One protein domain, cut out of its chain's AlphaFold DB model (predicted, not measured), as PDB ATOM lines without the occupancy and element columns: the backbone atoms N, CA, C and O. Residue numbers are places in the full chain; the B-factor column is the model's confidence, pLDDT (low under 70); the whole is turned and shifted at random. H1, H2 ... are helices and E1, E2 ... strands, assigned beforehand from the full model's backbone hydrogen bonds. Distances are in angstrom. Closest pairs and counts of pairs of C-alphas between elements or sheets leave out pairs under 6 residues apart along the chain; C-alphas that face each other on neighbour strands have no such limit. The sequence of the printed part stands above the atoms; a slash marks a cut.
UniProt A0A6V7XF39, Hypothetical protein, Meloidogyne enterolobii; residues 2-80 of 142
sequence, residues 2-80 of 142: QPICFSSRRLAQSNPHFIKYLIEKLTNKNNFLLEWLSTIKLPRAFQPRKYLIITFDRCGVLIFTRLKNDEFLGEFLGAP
ATOM      1  N   GLN A   2     -13.221 -33.532  47.465       54.69
ATOM      2  CA  GLN A   2     -11.973 -33.417  48.232       54.69
ATOM      3  C   GLN A   2     -11.043 -34.631  48.001       54.69
ATOM      4  O   GLN A   2     -11.528 -35.765  48.038       54.69
ATOM      5  N   PRO A   3      -9.738 -34.427  47.732       69.19
ATOM      6  CA  PRO A   3      -8.729 -35.487  47.769       69.19
ATOM      7  C   PRO A   3      -8.586 -36.033  49.195       69.19
ATOM      8  O   PRO A   3      -8.790 -35.306  50.168       69.19
ATOM      9  N   ILE A   4      -8.201 -37.303  49.321       76.12
ATOM     10  CA  ILE A   4      -7.862 -37.889  50.620       76.12
ATOM     11  C   ILE A   4      -6.340 -37.894  50.739       76.12
ATOM     12  O   ILE A   4      -5.676 -38.576  49.959       76.12
ATOM     13  N   CYS A   5      -5.792 -37.139  51.691       78.06
ATOM     14  CA  CYS A   5      -4.359 -37.121  51.967       78.06
ATOM     15  C   CYS A   5      -4.050 -37.808  53.296       78.06
ATOM     16  O   CYS A   5      -4.677 -37.520  54.318       78.06
ATOM     17  N   PHE A   6      -3.060 -38.695  53.289       81.81
ATOM     18  CA  PHE A   6      -2.525 -39.306  54.493       81.81
ATOM     19  C   PHE A   6      -1.006 -39.168  54.548       81.81
ATOM     20  O   PHE A   6      -0.318 -39.255  53.533       81.81
ATOM     21  N   SER A   7      -0.465 -39.056  55.760       85.31
ATOM     22  CA  SER A   7       0.952 -39.335  55.965       85.31
ATOM     23  C   SER A   7       1.202 -40.840  55.926       85.31
ATOM     24  O   SER A   7       0.407 -41.632  56.445       85.31
ATOM     25  N   SER A   8       2.339 -41.243  55.360       83.12
ATOM     26  CA  SER A   8       2.797 -42.637  55.385       83.12
ATOM     27  C   SER A   8       2.825 -43.196  56.813       83.12
ATOM     28  O   SER A   8       2.370 -44.313  57.045       83.12
ATOM     29  N   ARG A   9       3.251 -42.390  57.797       84.31
ATOM     30  CA  ARG A   9       3.261 -42.745  59.226       84.31
ATOM     31  C   ARG A   9       1.873 -43.097  59.761       84.31
ATOM     32  O   ARG A   9       1.737 -44.088  60.473       84.31
ATOM     33  N   ARG A  10       0.837 -42.330  59.399       84.88
ATOM     34  CA  ARG A  10      -0.547 -42.627  59.803       84.88
ATOM     35  C   ARG A  10      -1.060 -43.894  59.117       84.88
ATOM     36  O   ARG A  10      -1.654 -44.738  59.777       84.88
ATOM     37  N   LEU A  11      -0.785 -44.073  57.825       83.69
ATOM     38  CA  LEU A  11      -1.191 -45.291  57.113       83.69
ATOM     39  C   LEU A  11      -0.479 -46.544  57.628       83.69
ATOM     40  O   LEU A  11      -1.083 -47.616  57.665       83.69
ATOM     41  N   ALA A  12       0.774 -46.420  58.067       85.50
ATOM     42  CA  ALA A  12       1.546 -47.533  58.606       85.50
ATOM     43  C   ALA A  12       0.913 -48.124  59.876       85.50
ATOM     44  O   ALA A  12       1.089 -49.308  60.135       85.50
ATOM     45  N   GLN A  13       0.124 -47.347  60.629       86.75
ATOM     46  CA  GLN A  13      -0.619 -47.856  61.789       86.75
ATOM     47  C   GLN A  13      -1.726 -48.840  61.386       86.75
ATOM     48  O   GLN A  13      -2.042 -49.752  62.141       86.75
ATOM     49  N   SER A  14      -2.318 -48.660  60.201       85.00
ATOM     50  CA  SER A  14      -3.411 -49.507  59.699       85.00
ATOM     51  C   SER A  14      -2.928 -50.610  58.756       85.00
ATOM     52  O   SER A  14      -3.550 -51.665  58.672       85.00
ATOM     53  N   ASN A  15      -1.850 -50.374  58.004       87.25
ATOM     54  CA  ASN A  15      -1.330 -51.331  57.027       87.25
ATOM     55  C   ASN A  15       0.204 -51.222  56.884       87.25
ATOM     56  O   ASN A  15       0.716 -50.724  55.875       87.25
ATOM     57  N   PRO A  16       0.963 -51.661  57.904       88.50
ATOM     58  CA  PRO A  16       2.407 -51.433  57.987       88.50
ATOM     59  C   PRO A  16       3.185 -52.105  56.854       88.50
ATOM     60  O   PRO A  16       4.122 -51.514  56.321       88.50
ATOM     61  N   HIS A  17       2.785 -53.313  56.443       90.06
ATOM     62  CA  HIS A  17       3.464 -54.060  55.381       90.06
ATOM     63  C   HIS A  17       3.374 -53.356  54.026       90.06
ATOM     64  O   HIS A  17       4.382 -53.235  53.334       90.06
ATOM     65  N   PHE A  18       2.189 -52.849  53.670       89.31
ATOM     66  CA  PHE A  18       1.997 -52.121  52.419       89.31
ATOM     67  C   PHE A  18       2.819 -50.830  52.394       89.31
ATOM     68  O   PHE A  18       3.527 -50.568  51.426       89.31
ATOM     69  N   ILE A  19       2.795 -50.048  53.477       90.06
ATOM     70  CA  ILE A  19       3.558 -48.796  53.542       90.06
ATOM     71  C   ILE A  19       5.066 -49.046  53.532       90.06
ATOM     72  O   ILE A  19       5.784 -48.348  52.817       90.06
ATOM     73  N   LYS A  20       5.551 -50.060  54.259       88.25
ATOM     74  CA  LYS A  20       6.967 -50.449  54.231       88.25
ATOM     75  C   LYS A  20       7.412 -50.832  52.817       88.25
ATOM     76  O   LYS A  20       8.431 -50.334  52.352       88.25
ATOM     77  N   TYR A  21       6.606 -51.633  52.118       88.56
ATOM     78  CA  TYR A  21       6.852 -51.999  50.724       88.56
ATOM     79  C   TYR A  21       6.949 -50.773  49.803       88.56
ATOM     80  O   TYR A  21       7.873 -50.686  48.993       88.56
ATOM     81  N   LEU A  22       6.040 -49.798  49.946       88.81
ATOM     82  CA  LEU A  22       6.100 -48.558  49.166       88.81
ATOM     83  C   LEU A  22       7.392 -47.775  49.449       88.81
ATOM     84  O   LEU A  22       8.070 -47.372  48.508       88.81
ATOM     85  N   ILE A  23       7.767 -47.599  50.721       87.00
ATOM     86  CA  ILE A  23       8.988 -46.870  51.114       87.00
ATOM     87  C   ILE A  23      10.238 -47.528  50.524       87.00
ATOM     88  O   ILE A  23      11.078 -46.837  49.943       87.00
ATOM     89  N   GLU A  24      10.363 -48.851  50.636       86.88
ATOM     90  CA  GLU A  24      11.509 -49.602  50.106       86.88
ATOM     91  C   GLU A  24      11.657 -49.423  48.590       86.88
ATOM     92  O   GLU A  24      12.771 -49.276  48.082       86.88
ATOM     93  N   LYS A  25      10.542 -49.396  47.853       85.94
ATOM     94  CA  LYS A  25      10.551 -49.202  46.396       85.94
ATOM     95  C   LYS A  25      10.859 -47.762  45.994       85.94
ATOM     96  O   LYS A  25      11.683 -47.559  45.106       85.94
ATOM     97  N   LEU A  26      10.265 -46.780  46.672       84.44
ATOM     98  CA  LEU A  26      10.492 -45.356  46.403       84.44
ATOM     99  C   LEU A  26      11.929 -44.919  46.724       84.44
ATOM    100  O   LEU A  26      12.506 -44.102  46.009       84.44
ATOM    101  N   THR A  27      12.527 -45.486  47.772       80.81
ATOM    102  CA  THR A  27      13.899 -45.151  48.189       80.81
ATOM    103  C   THR A  27      14.941 -45.680  47.204       80.81
ATOM    104  O   THR A  27      15.970 -45.043  46.999       80.81
ATOM    105  N   ASN A  28      14.665 -46.805  46.540       76.69
ATOM    106  CA  ASN A  28      15.613 -47.449  45.633       76.69
ATOM    107  C   ASN A  28      15.765 -46.769  44.257       76.69
ATOM    108  O   ASN A  28      16.468 -47.329  43.434       76.69
ATOM    109  N   LYS A  29      15.141 -45.602  43.995       63.00
ATOM    110  CA  LYS A  29      15.297 -44.736  42.791       63.00
ATOM    111  C   LYS A  29      15.719 -45.460  41.490       63.00
ATOM    112  O   LYS A  29      16.622 -45.022  40.784       63.00
ATOM    113  N   ASN A  30      15.058 -46.567  41.162       66.19
ATOM    114  CA  ASN A  30      15.391 -47.364  39.984       66.19
ATOM    115  C   ASN A  30      14.682 -46.809  38.743       66.19
ATOM    116  O   ASN A  30      13.566 -46.295  38.841       66.19
ATOM    117  N   ASN A  31      15.268 -47.025  37.560       67.81
ATOM    118  CA  ASN A  31      14.679 -46.655  36.260       67.81
ATOM    119  C   ASN A  31      13.280 -47.263  36.012       67.81
ATOM    120  O   ASN A  31      12.546 -46.803  35.146       67.81
ATOM    121  N   PHE A  32      12.891 -48.268  36.800       77.06
ATOM    122  CA  PHE A  32      11.617 -48.983  36.703       77.06
ATOM    123  C   PHE A  32      10.507 -48.410  37.594       77.06
ATOM    124  O   PHE A  32       9.472 -49.050  37.764       77.06
ATOM    125  N   LEU A  33      10.698 -47.234  38.207       80.56
ATOM    126  CA  LEU A  33       9.708 -46.676  39.131       80.56
ATOM    127  C   LEU A  33       8.335 -46.479  38.466       80.56
ATOM    128  O   LEU A  33       7.327 -46.864  39.045       80.56
ATOM    129  N   LEU A  34       8.296 -45.928  37.250       77.94
ATOM    130  CA  LEU A  34       7.044 -45.685  36.518       77.94
ATOM    131  C   LEU A  34       6.322 -46.987  36.149       77.94
ATOM    132  O   LEU A  34       5.109 -47.091  36.316       77.94
ATOM    133  N   GLU A  35       7.071 -47.990  35.692       82.50
ATOM    134  CA  GLU A  35       6.527 -49.314  35.383       82.50
ATOM    135  C   GLU A  35       5.986 -49.990  36.644       82.50
ATOM    136  O   GLU A  35       4.904 -50.560  36.638       82.50
ATOM    137  N   TRP A  36       6.689 -49.869  37.768       86.00
ATOM    138  CA  TRP A  36       6.202 -50.406  39.028       86.00
ATOM    139  C   TRP A  36       4.923 -49.707  39.500       86.00
ATOM    140  O   TRP A  36       3.983 -50.392  39.900       86.00
ATOM    141  N   LEU A  37       4.854 -48.373  39.422       86.12
ATOM    142  CA  LEU A  37       3.695 -47.589  39.861       86.12
ATOM    143  C   LEU A  37       2.393 -48.001  39.163       86.12
ATOM    144  O   LEU A  37       1.340 -47.980  39.802       86.12
ATOM    145  N   SER A  38       2.455 -48.426  37.897       80.94
ATOM    146  CA  SER A  38       1.283 -48.906  37.152       80.94
ATOM    147  C   SER A  38       0.809 -50.304  37.579       80.94
ATOM    148  O   SER A  38      -0.331 -50.677  37.313       80.94
ATOM    149  N   THR A  39       1.644 -51.074  38.287       84.06
ATOM    150  CA  THR A  39       1.310 -52.431  38.762       84.06
ATOM    151  C   THR A  39       0.734 -52.469  40.176       84.06
ATOM    152  O   THR A  39       0.248 -53.512  40.628       84.06
ATOM    153  N   ILE A  40       0.786 -51.351  40.908       86.75
ATOM    154  CA  ILE A  40       0.394 -51.317  42.316       86.75
ATOM    155  C   ILE A  40      -1.114 -51.501  42.448       86.75
ATOM    156  O   ILE A  40      -1.915 -50.706  41.961       86.75
ATOM    157  N   LYS A  41      -1.510 -52.513  43.223       86.62
ATOM    158  CA  LYS A  41      -2.899 -52.690  43.648       86.62
ATOM    159  C   LYS A  41      -3.115 -52.027  44.999       86.62
ATOM    160  O   LYS A  41      -2.508 -52.424  45.994       86.62
ATOM    161  N   LEU A  42      -4.017 -51.048  45.046       88.56
ATOM    162  CA  LEU A  42      -4.421 -50.430  46.303       88.56
ATOM    163  C   LEU A  42      -5.280 -51.396  47.137       88.56
ATOM    164  O   LEU A  42      -6.305 -51.886  46.640       88.56
ATOM    165  N   PRO A  43      -4.928 -51.634  48.418       87.81
ATOM    166  CA  PRO A  43      -5.810 -52.309  49.364       87.81
ATOM    167  C   PRO A  43      -7.186 -51.640  49.395       87.81
ATOM    168  O   PRO A  43      -7.258 -50.412  49.367       87.81
ATOM    169  N   ARG A  44      -8.275 -52.417  49.514       86.69
ATOM    170  CA  ARG A  44      -9.660 -51.888  49.494       86.69
ATOM    171  C   ARG A  44      -9.871 -50.702  50.442       86.69
ATOM    172  O   ARG A  44     -10.527 -49.739  50.069       86.69
ATOM    173  N   ALA A  45      -9.265 -50.749  51.628       85.00
ATOM    174  CA  ALA A  45      -9.341 -49.684  52.630       85.00
ATOM    175  C   ALA A  45      -8.760 -48.333  52.166       85.00
ATOM    176  O   ALA A  45      -9.102 -47.297  52.728       85.00
ATOM    177  N   PHE A  46      -7.896 -48.330  51.151       86.19
ATOM    178  CA  PHE A  46      -7.223 -47.140  50.635       86.19
ATOM    179  C   PHE A  46      -7.700 -46.735  49.249       86.19
ATOM    180  O   PHE A  46      -7.108 -45.851  48.654       86.19
ATOM    181  N   GLN A  47      -8.744 -47.351  48.706       90.00
ATOM    182  CA  GLN A  47      -9.212 -47.031  47.364       90.00
ATOM    183  C   GLN A  47     -10.006 -45.702  47.370       90.00
ATOM    184  O   GLN A  47     -11.165 -45.687  47.795       90.00
ATOM    185  N   PRO A  48      -9.441 -44.569  46.896       89.81
ATOM    186  CA  PRO A  48     -10.085 -43.252  46.976       89.81
ATOM    187  C   PRO A  48     -11.234 -43.126  45.979       89.81
ATOM    188  O   PRO A  48     -11.230 -43.809  44.967       89.81
ATOM    189  N   ARG A  49     -12.174 -42.187  46.143       88.88
ATOM    190  CA  ARG A  49     -13.150 -41.899  45.065       88.88
ATOM    191  C   ARG A  49     -12.509 -41.290  43.812       88.88
ATOM    192  O   ARG A  49     -12.965 -41.579  42.714       88.88
ATOM    193  N   LYS A  50     -11.469 -40.462  43.972       88.50
ATOM    194  CA  LYS A  50     -10.735 -39.852  42.848       88.50
ATOM    195  C   LYS A  50      -9.229 -39.814  43.082       88.50
ATOM    196  O   LYS A  50      -8.508 -40.430  42.314       88.50
ATOM    197  N   TYR A  51      -8.778 -39.158  44.151       91.00
ATOM    198  CA  TYR A  51      -7.354 -39.037  44.478       91.00
ATOM    199  C   TYR A  51      -7.059 -39.570  45.880       91.00
ATOM    200  O   TYR A  51      -7.755 -39.209  46.834       91.00
ATOM    201  N   LEU A  52      -6.019 -40.395  45.992       92.44
ATOM    202  CA  LEU A  52      -5.343 -40.730  47.245       92.44
ATOM    203  C   LEU A  52      -3.949 -40.126  47.180       92.44
ATOM    204  O   LEU A  52      -3.199 -40.432  46.261       92.44
ATOM    205  N   ILE A  53      -3.601 -39.312  48.163       93.00
ATOM    206  CA  ILE A  53      -2.286 -38.696  48.278       93.00
ATOM    207  C   ILE A  53      -1.607 -39.264  49.519       93.00
ATOM    208  O   ILE A  53      -2.202 -39.296  50.597       93.00
ATOM    209  N   ILE A  54      -0.369 -39.725  49.367       92.75
ATOM    210  CA  ILE A  54       0.449 -40.250  50.455       92.75
ATOM    211  C   ILE A  54       1.748 -39.456  50.517       92.75
ATOM    212  O   ILE A  54       2.554 -39.503  49.588       92.75
ATOM    213  N   THR A  55       1.970 -38.748  51.621       91.69
ATOM    214  CA  THR A  55       3.233 -38.044  51.864       91.69
ATOM    215  C   THR A  55       4.248 -38.983  52.521       91.69
ATOM    216  O   THR A  55       3.949 -39.688  53.489       91.69
ATOM    217  N   PHE A  56       5.466 -39.006  51.982       90.81
ATOM    218  CA  PHE A  56       6.583 -39.855  52.401       90.81
ATOM    219  C   PHE A  56       7.756 -39.029  52.940       90.81
ATOM    220  O   PHE A  56       8.911 -39.316  52.631       90.81
ATOM    221  N   ASP A  57       7.468 -38.004  53.744       86.69
ATOM    222  CA  ASP A  57       8.471 -37.128  54.361       86.69
ATOM    223  C   ASP A  57       9.556 -36.701  53.340       86.69
ATOM    224  O   ASP A  57       9.251 -36.032  52.354       86.69
ATOM    225  N   ARG A  58      10.811 -37.139  53.521       85.50
ATOM    226  CA  ARG A  58      11.955 -36.784  52.657       85.50
ATOM    227  C   ARG A  58      11.948 -37.438  51.272       85.50
ATOM    228  O   ARG A  58      12.749 -37.052  50.429       85.50
ATOM    229  N   CYS A  59      11.107 -38.440  51.024       87.19
ATOM    230  CA  CYS A  59      11.023 -39.060  49.703       87.19
ATOM    231  C   CYS A  59      10.182 -38.203  48.754       87.19
ATOM    232  O   CYS A  59      10.550 -38.041  47.594       87.19
ATOM    233  N   GLY A  60       9.080 -37.635  49.248       90.75
ATOM    234  CA  GLY A  60       8.150 -36.847  48.448       90.75
ATOM    235  C   GLY A  60       6.708 -37.292  48.626       90.75
ATOM    236  O   GLY A  60       6.280 -37.604  49.736       90.75
ATOM    237  N   VAL A  61       5.950 -37.309  47.537       92.19
ATOM    238  CA  VAL A  61       4.512 -37.558  47.533       92.19
ATOM    239  C   VAL A  61       4.161 -38.568  46.451       92.19
ATOM    240  O   VAL A  61       4.543 -38.415  45.296       92.19
ATOM    241  N   LEU A  62       3.407 -39.593  46.832       92.81
ATOM    242  CA  LEU A  62       2.800 -40.551  45.917       92.81
ATOM    243  C   LEU A  62       1.319 -40.221  45.781       92.81
ATOM    244  O   LEU A  62       0.621 -40.102  46.790       92.81
ATOM    245  N   ILE A  63       0.832 -40.104  44.557       92.69
ATOM    246  CA  ILE A  63      -0.584 -39.912  44.275       92.69
ATOM    247  C   ILE A  63      -1.121 -41.100  43.486       92.69
ATOM    248  O   ILE A  63      -0.472 -41.596  42.572       92.69
ATOM    249  N   PHE A  64      -2.318 -41.550  43.848       92.88
ATOM    250  CA  PHE A  64      -3.095 -42.492  43.062       92.88
ATOM    251  C   PHE A  64      -4.352 -41.813  42.546       92.88
ATOM    252  O   PHE A  64      -5.167 -41.315  43.331       92.88
ATOM    253  N   THR A  65      -4.529 -41.846  41.232       92.06
ATOM    254  CA  THR A  65      -5.721 -41.361  40.542       92.06
ATOM    255  C   THR A  65      -6.583 -42.551  40.144       92.06
ATOM    256  O   THR A  65      -6.120 -43.438  39.431       92.06
ATOM    257  N   ARG A  66      -7.844 -42.583  40.592       91.50
ATOM    258  CA  ARG A  66      -8.808 -43.595  40.147       91.50
ATOM    259  C   ARG A  66      -9.142 -43.373  38.670       91.50
ATOM    260  O   ARG A  66      -9.590 -42.289  38.295       91.50
ATOM    261  N   LEU A  67      -8.955 -44.413  37.868       89.69
ATOM    262  CA  LEU A  67      -9.370 -44.502  36.471       89.69
ATOM    263  C   LEU A  67     -10.759 -45.164  36.368       89.69
ATOM    264  O   LEU A  67     -11.523 -45.222  37.332       89.69
ATOM    265  N   LYS A  68     -11.134 -45.652  35.183       85.31
ATOM    266  CA  LYS A  68     -12.348 -46.467  35.022       85.31
ATOM    267  C   LYS A  68     -12.113 -47.870  35.613       85.31
ATOM    268  O   LYS A  68     -10.975 -48.305  35.723       85.31
ATOM    269  N   ASN A  69     -13.186 -48.570  35.985       83.81
ATOM    270  CA  ASN A  69     -13.152 -49.973  36.439       83.81
ATOM    271  C   ASN A  69     -12.273 -50.258  37.676       83.81
ATOM    272  O   ASN A  69     -11.705 -51.339  37.790       83.81
ATOM    273  N   ASP A  70     -12.167 -49.305  38.607       81.56
ATOM    274  CA  ASP A  70     -11.364 -49.437  39.836       81.56
ATOM    275  C   ASP A  70      -9.861 -49.676  39.604       81.56
ATOM    276  O   ASP A  70      -9.147 -50.137  40.498       81.56
ATOM    277  N   GLU A  71      -9.363 -49.303  38.427       88.25
ATOM    278  CA  GLU A  71      -7.935 -49.187  38.155       88.25
ATOM    279  C   GLU A  71      -7.381 -47.874  38.722       88.25
ATOM    280  O   GLU A  71      -8.102 -46.880  38.870       88.25
ATOM    281  N   PHE A  72      -6.086 -47.856  39.042       90.19
ATOM    282  CA  PHE A  72      -5.417 -46.685  39.601       90.19
ATOM    283  C   PHE A  72      -4.129 -46.384  38.849       90.19
ATOM    284  O   PHE A  72      -3.308 -47.270  38.635       90.19
ATOM    285  N   LEU A  73      -3.939 -45.111  38.513       90.44
ATOM    286  CA  LEU A  73      -2.669 -44.587  38.031       90.44
ATOM    287  C   LEU A  73      -1.876 -44.042  39.219       90.44
ATOM    288  O   LEU A  73      -2.356 -43.138  39.903       90.44
ATOM    289  N   GLY A  74      -0.692 -44.600  39.469       90.62
ATOM    290  CA  GLY A  74       0.256 -44.092  40.458       90.62
ATOM    291  C   GLY A  74       1.243 -43.103  39.838       90.62
ATOM    292  O   GLY A  74       1.870 -43.413  38.830       90.62
ATOM    293  N   GLU A  75       1.432 -41.945  40.467       90.38
ATOM    294  CA  GLU A  75       2.438 -40.949  40.080       90.38
ATOM    295  C   GLU A  75       3.229 -40.514  41.315       90.38
ATOM    296  O   GLU A  75       2.672 -40.350  42.402       90.38
ATOM    297  N   PHE A  76       4.539 -40.326  41.168       90.50
ATOM    298  CA  PHE A  76       5.410 -39.936  42.271       90.50
ATOM    299  C   PHE A  76       6.078 -38.594  41.994       90.50
ATOM    300  O   PHE A  76       6.740 -38.413  40.974       90.50
ATOM    301  N   LEU A  77       5.947 -37.675  42.946       90.81
ATOM    302  CA  LEU A  77       6.652 -36.405  42.969       90.81
ATOM    303  C   LEU A  77       7.708 -36.449  44.072       90.81
ATOM    304  O   LEU A  77       7.370 -36.589  45.245       90.81
ATOM    305  N   GLY A  78       8.977 -36.279  43.707       90.50
ATOM    306  CA  GLY A  78      10.057 -36.163  44.686       90.50
ATOM    307  C   GLY A  78       9.857 -34.982  45.643       90.50
ATOM    308  O   GLY A  78       9.244 -33.971  45.284       90.50
ATOM    309  N   ALA A  79      10.386 -35.114  46.861       91.38
ATOM    310  CA  ALA A  79      10.425 -34.027  47.835       91.38
ATOM    311  C   ALA A  79      11.153 -32.783  47.274       91.38
ATOM    312  O   ALA A  79      11.907 -32.897  46.301       91.38
ATOM    313  N   PRO A  80      10.938 -31.592  47.867       92.44
ATOM    314  CA  PRO A  80      11.805 -30.439  47.636       92.44
ATOM    315  C   PRO A  80      13.282 -30.809  47.805       92.44
ATOM    316  O   PRO A  80      13.625 -31.601  48.684       92.44
TER     317      PRO A  80
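What this domain is: This is residues 2 to 80 of the 142 residues of the protein "Hypothetical protein" of Meloidogyne enterolobii (UniProt A0A6V7XF39). One twisted sheet of four strands, E1, E2, E3 and E4 side by side, makes a wall; the helical hairpin of H1 and H2 only grazes it, and H3 packs along the sheet's edge at E4, beside the strands. The printed part has 79 residues, with E1, H1, H2, H3, E2, E3 and E4 in that order along it. The sheet runs E1, E2, E3, E4 and is mixed, E1 being parallel to E2 and the rest antiparallel; the class is mixed, helices and strands. The whole is compact, with a radius of gyration of the C-alphas of 11.8 A, and rounded, spanning 30 by 27 by 24 A.

How they stand to each other: E1, residues 4 to 7, is an edge strand and the parallel neighbour of E2, residues 51 to 55, with N 6 and O 53 2.9 A apart, within hydrogen-bond range. Between them come H1, residues 8 to 14, H2, residues 16 to 27, and H3, residues 33 to 39: a strand-helix-strand unit, two parallel neighbour strands with helices between. H1 only grazes the sheet, with residues 8 to 11. H2 touches H1 with residues 18 to 20 alone, opposite ways at a shallow tilt of 24 degrees; the closest C-alphas, of Ala 12 and Ile 19, are 5.6 A apart. H2 only grazes the sheet, with residues 19 to 26. H3 is on the sheet at a height of 5.7 A, over none of the strands, but only just: 2 of its C-alphas fall on E4, residues 72 to 78. The closest C-alphas of H3 and E4, of Leu 37 and Gly 74, are 4.9 A apart. H2 and H3 are close but not clearly touching, the closest C-alphas, of Leu 26 and Leu 33, being 7.4 A apart; H1 and H3 are apart. E2, E3, residues 60 to 66, and E4 form a meander, each strand the antiparallel neighbour of the one before; N 54 and O 62 are 2.8 A apart, N 63 and O 75 2.8 A. Every O i to N i+4 pair is within hydrogen-bond range in H2, against 1 of 3 in H1, where 4 of 4 O i to N i+3 pairs are, and 2 of 3 in H3.

Where its parts are: E1 is 10.4 A long and begins at C-alpha 4, (-7.862, -37.889, 50.620). H1 measures 10.2 A, H2 16.4 A and H3 10.2 A. E2 is 12.9 A, E3 20.1 A and E4 19.4 A long, E4 ending at C-alpha 78, (10.057, -36.163, 44.686).

The domain as a whole: The two C-alphas farthest apart, of Asn 69 and Pro 80, are 33.6 A apart. The printed part has no cut. The link from H3 to E2, 11 residues, is long. The mean pLDDT of the printed part is 85.7; residues 2 to 3 and 29 to 31 are under 70.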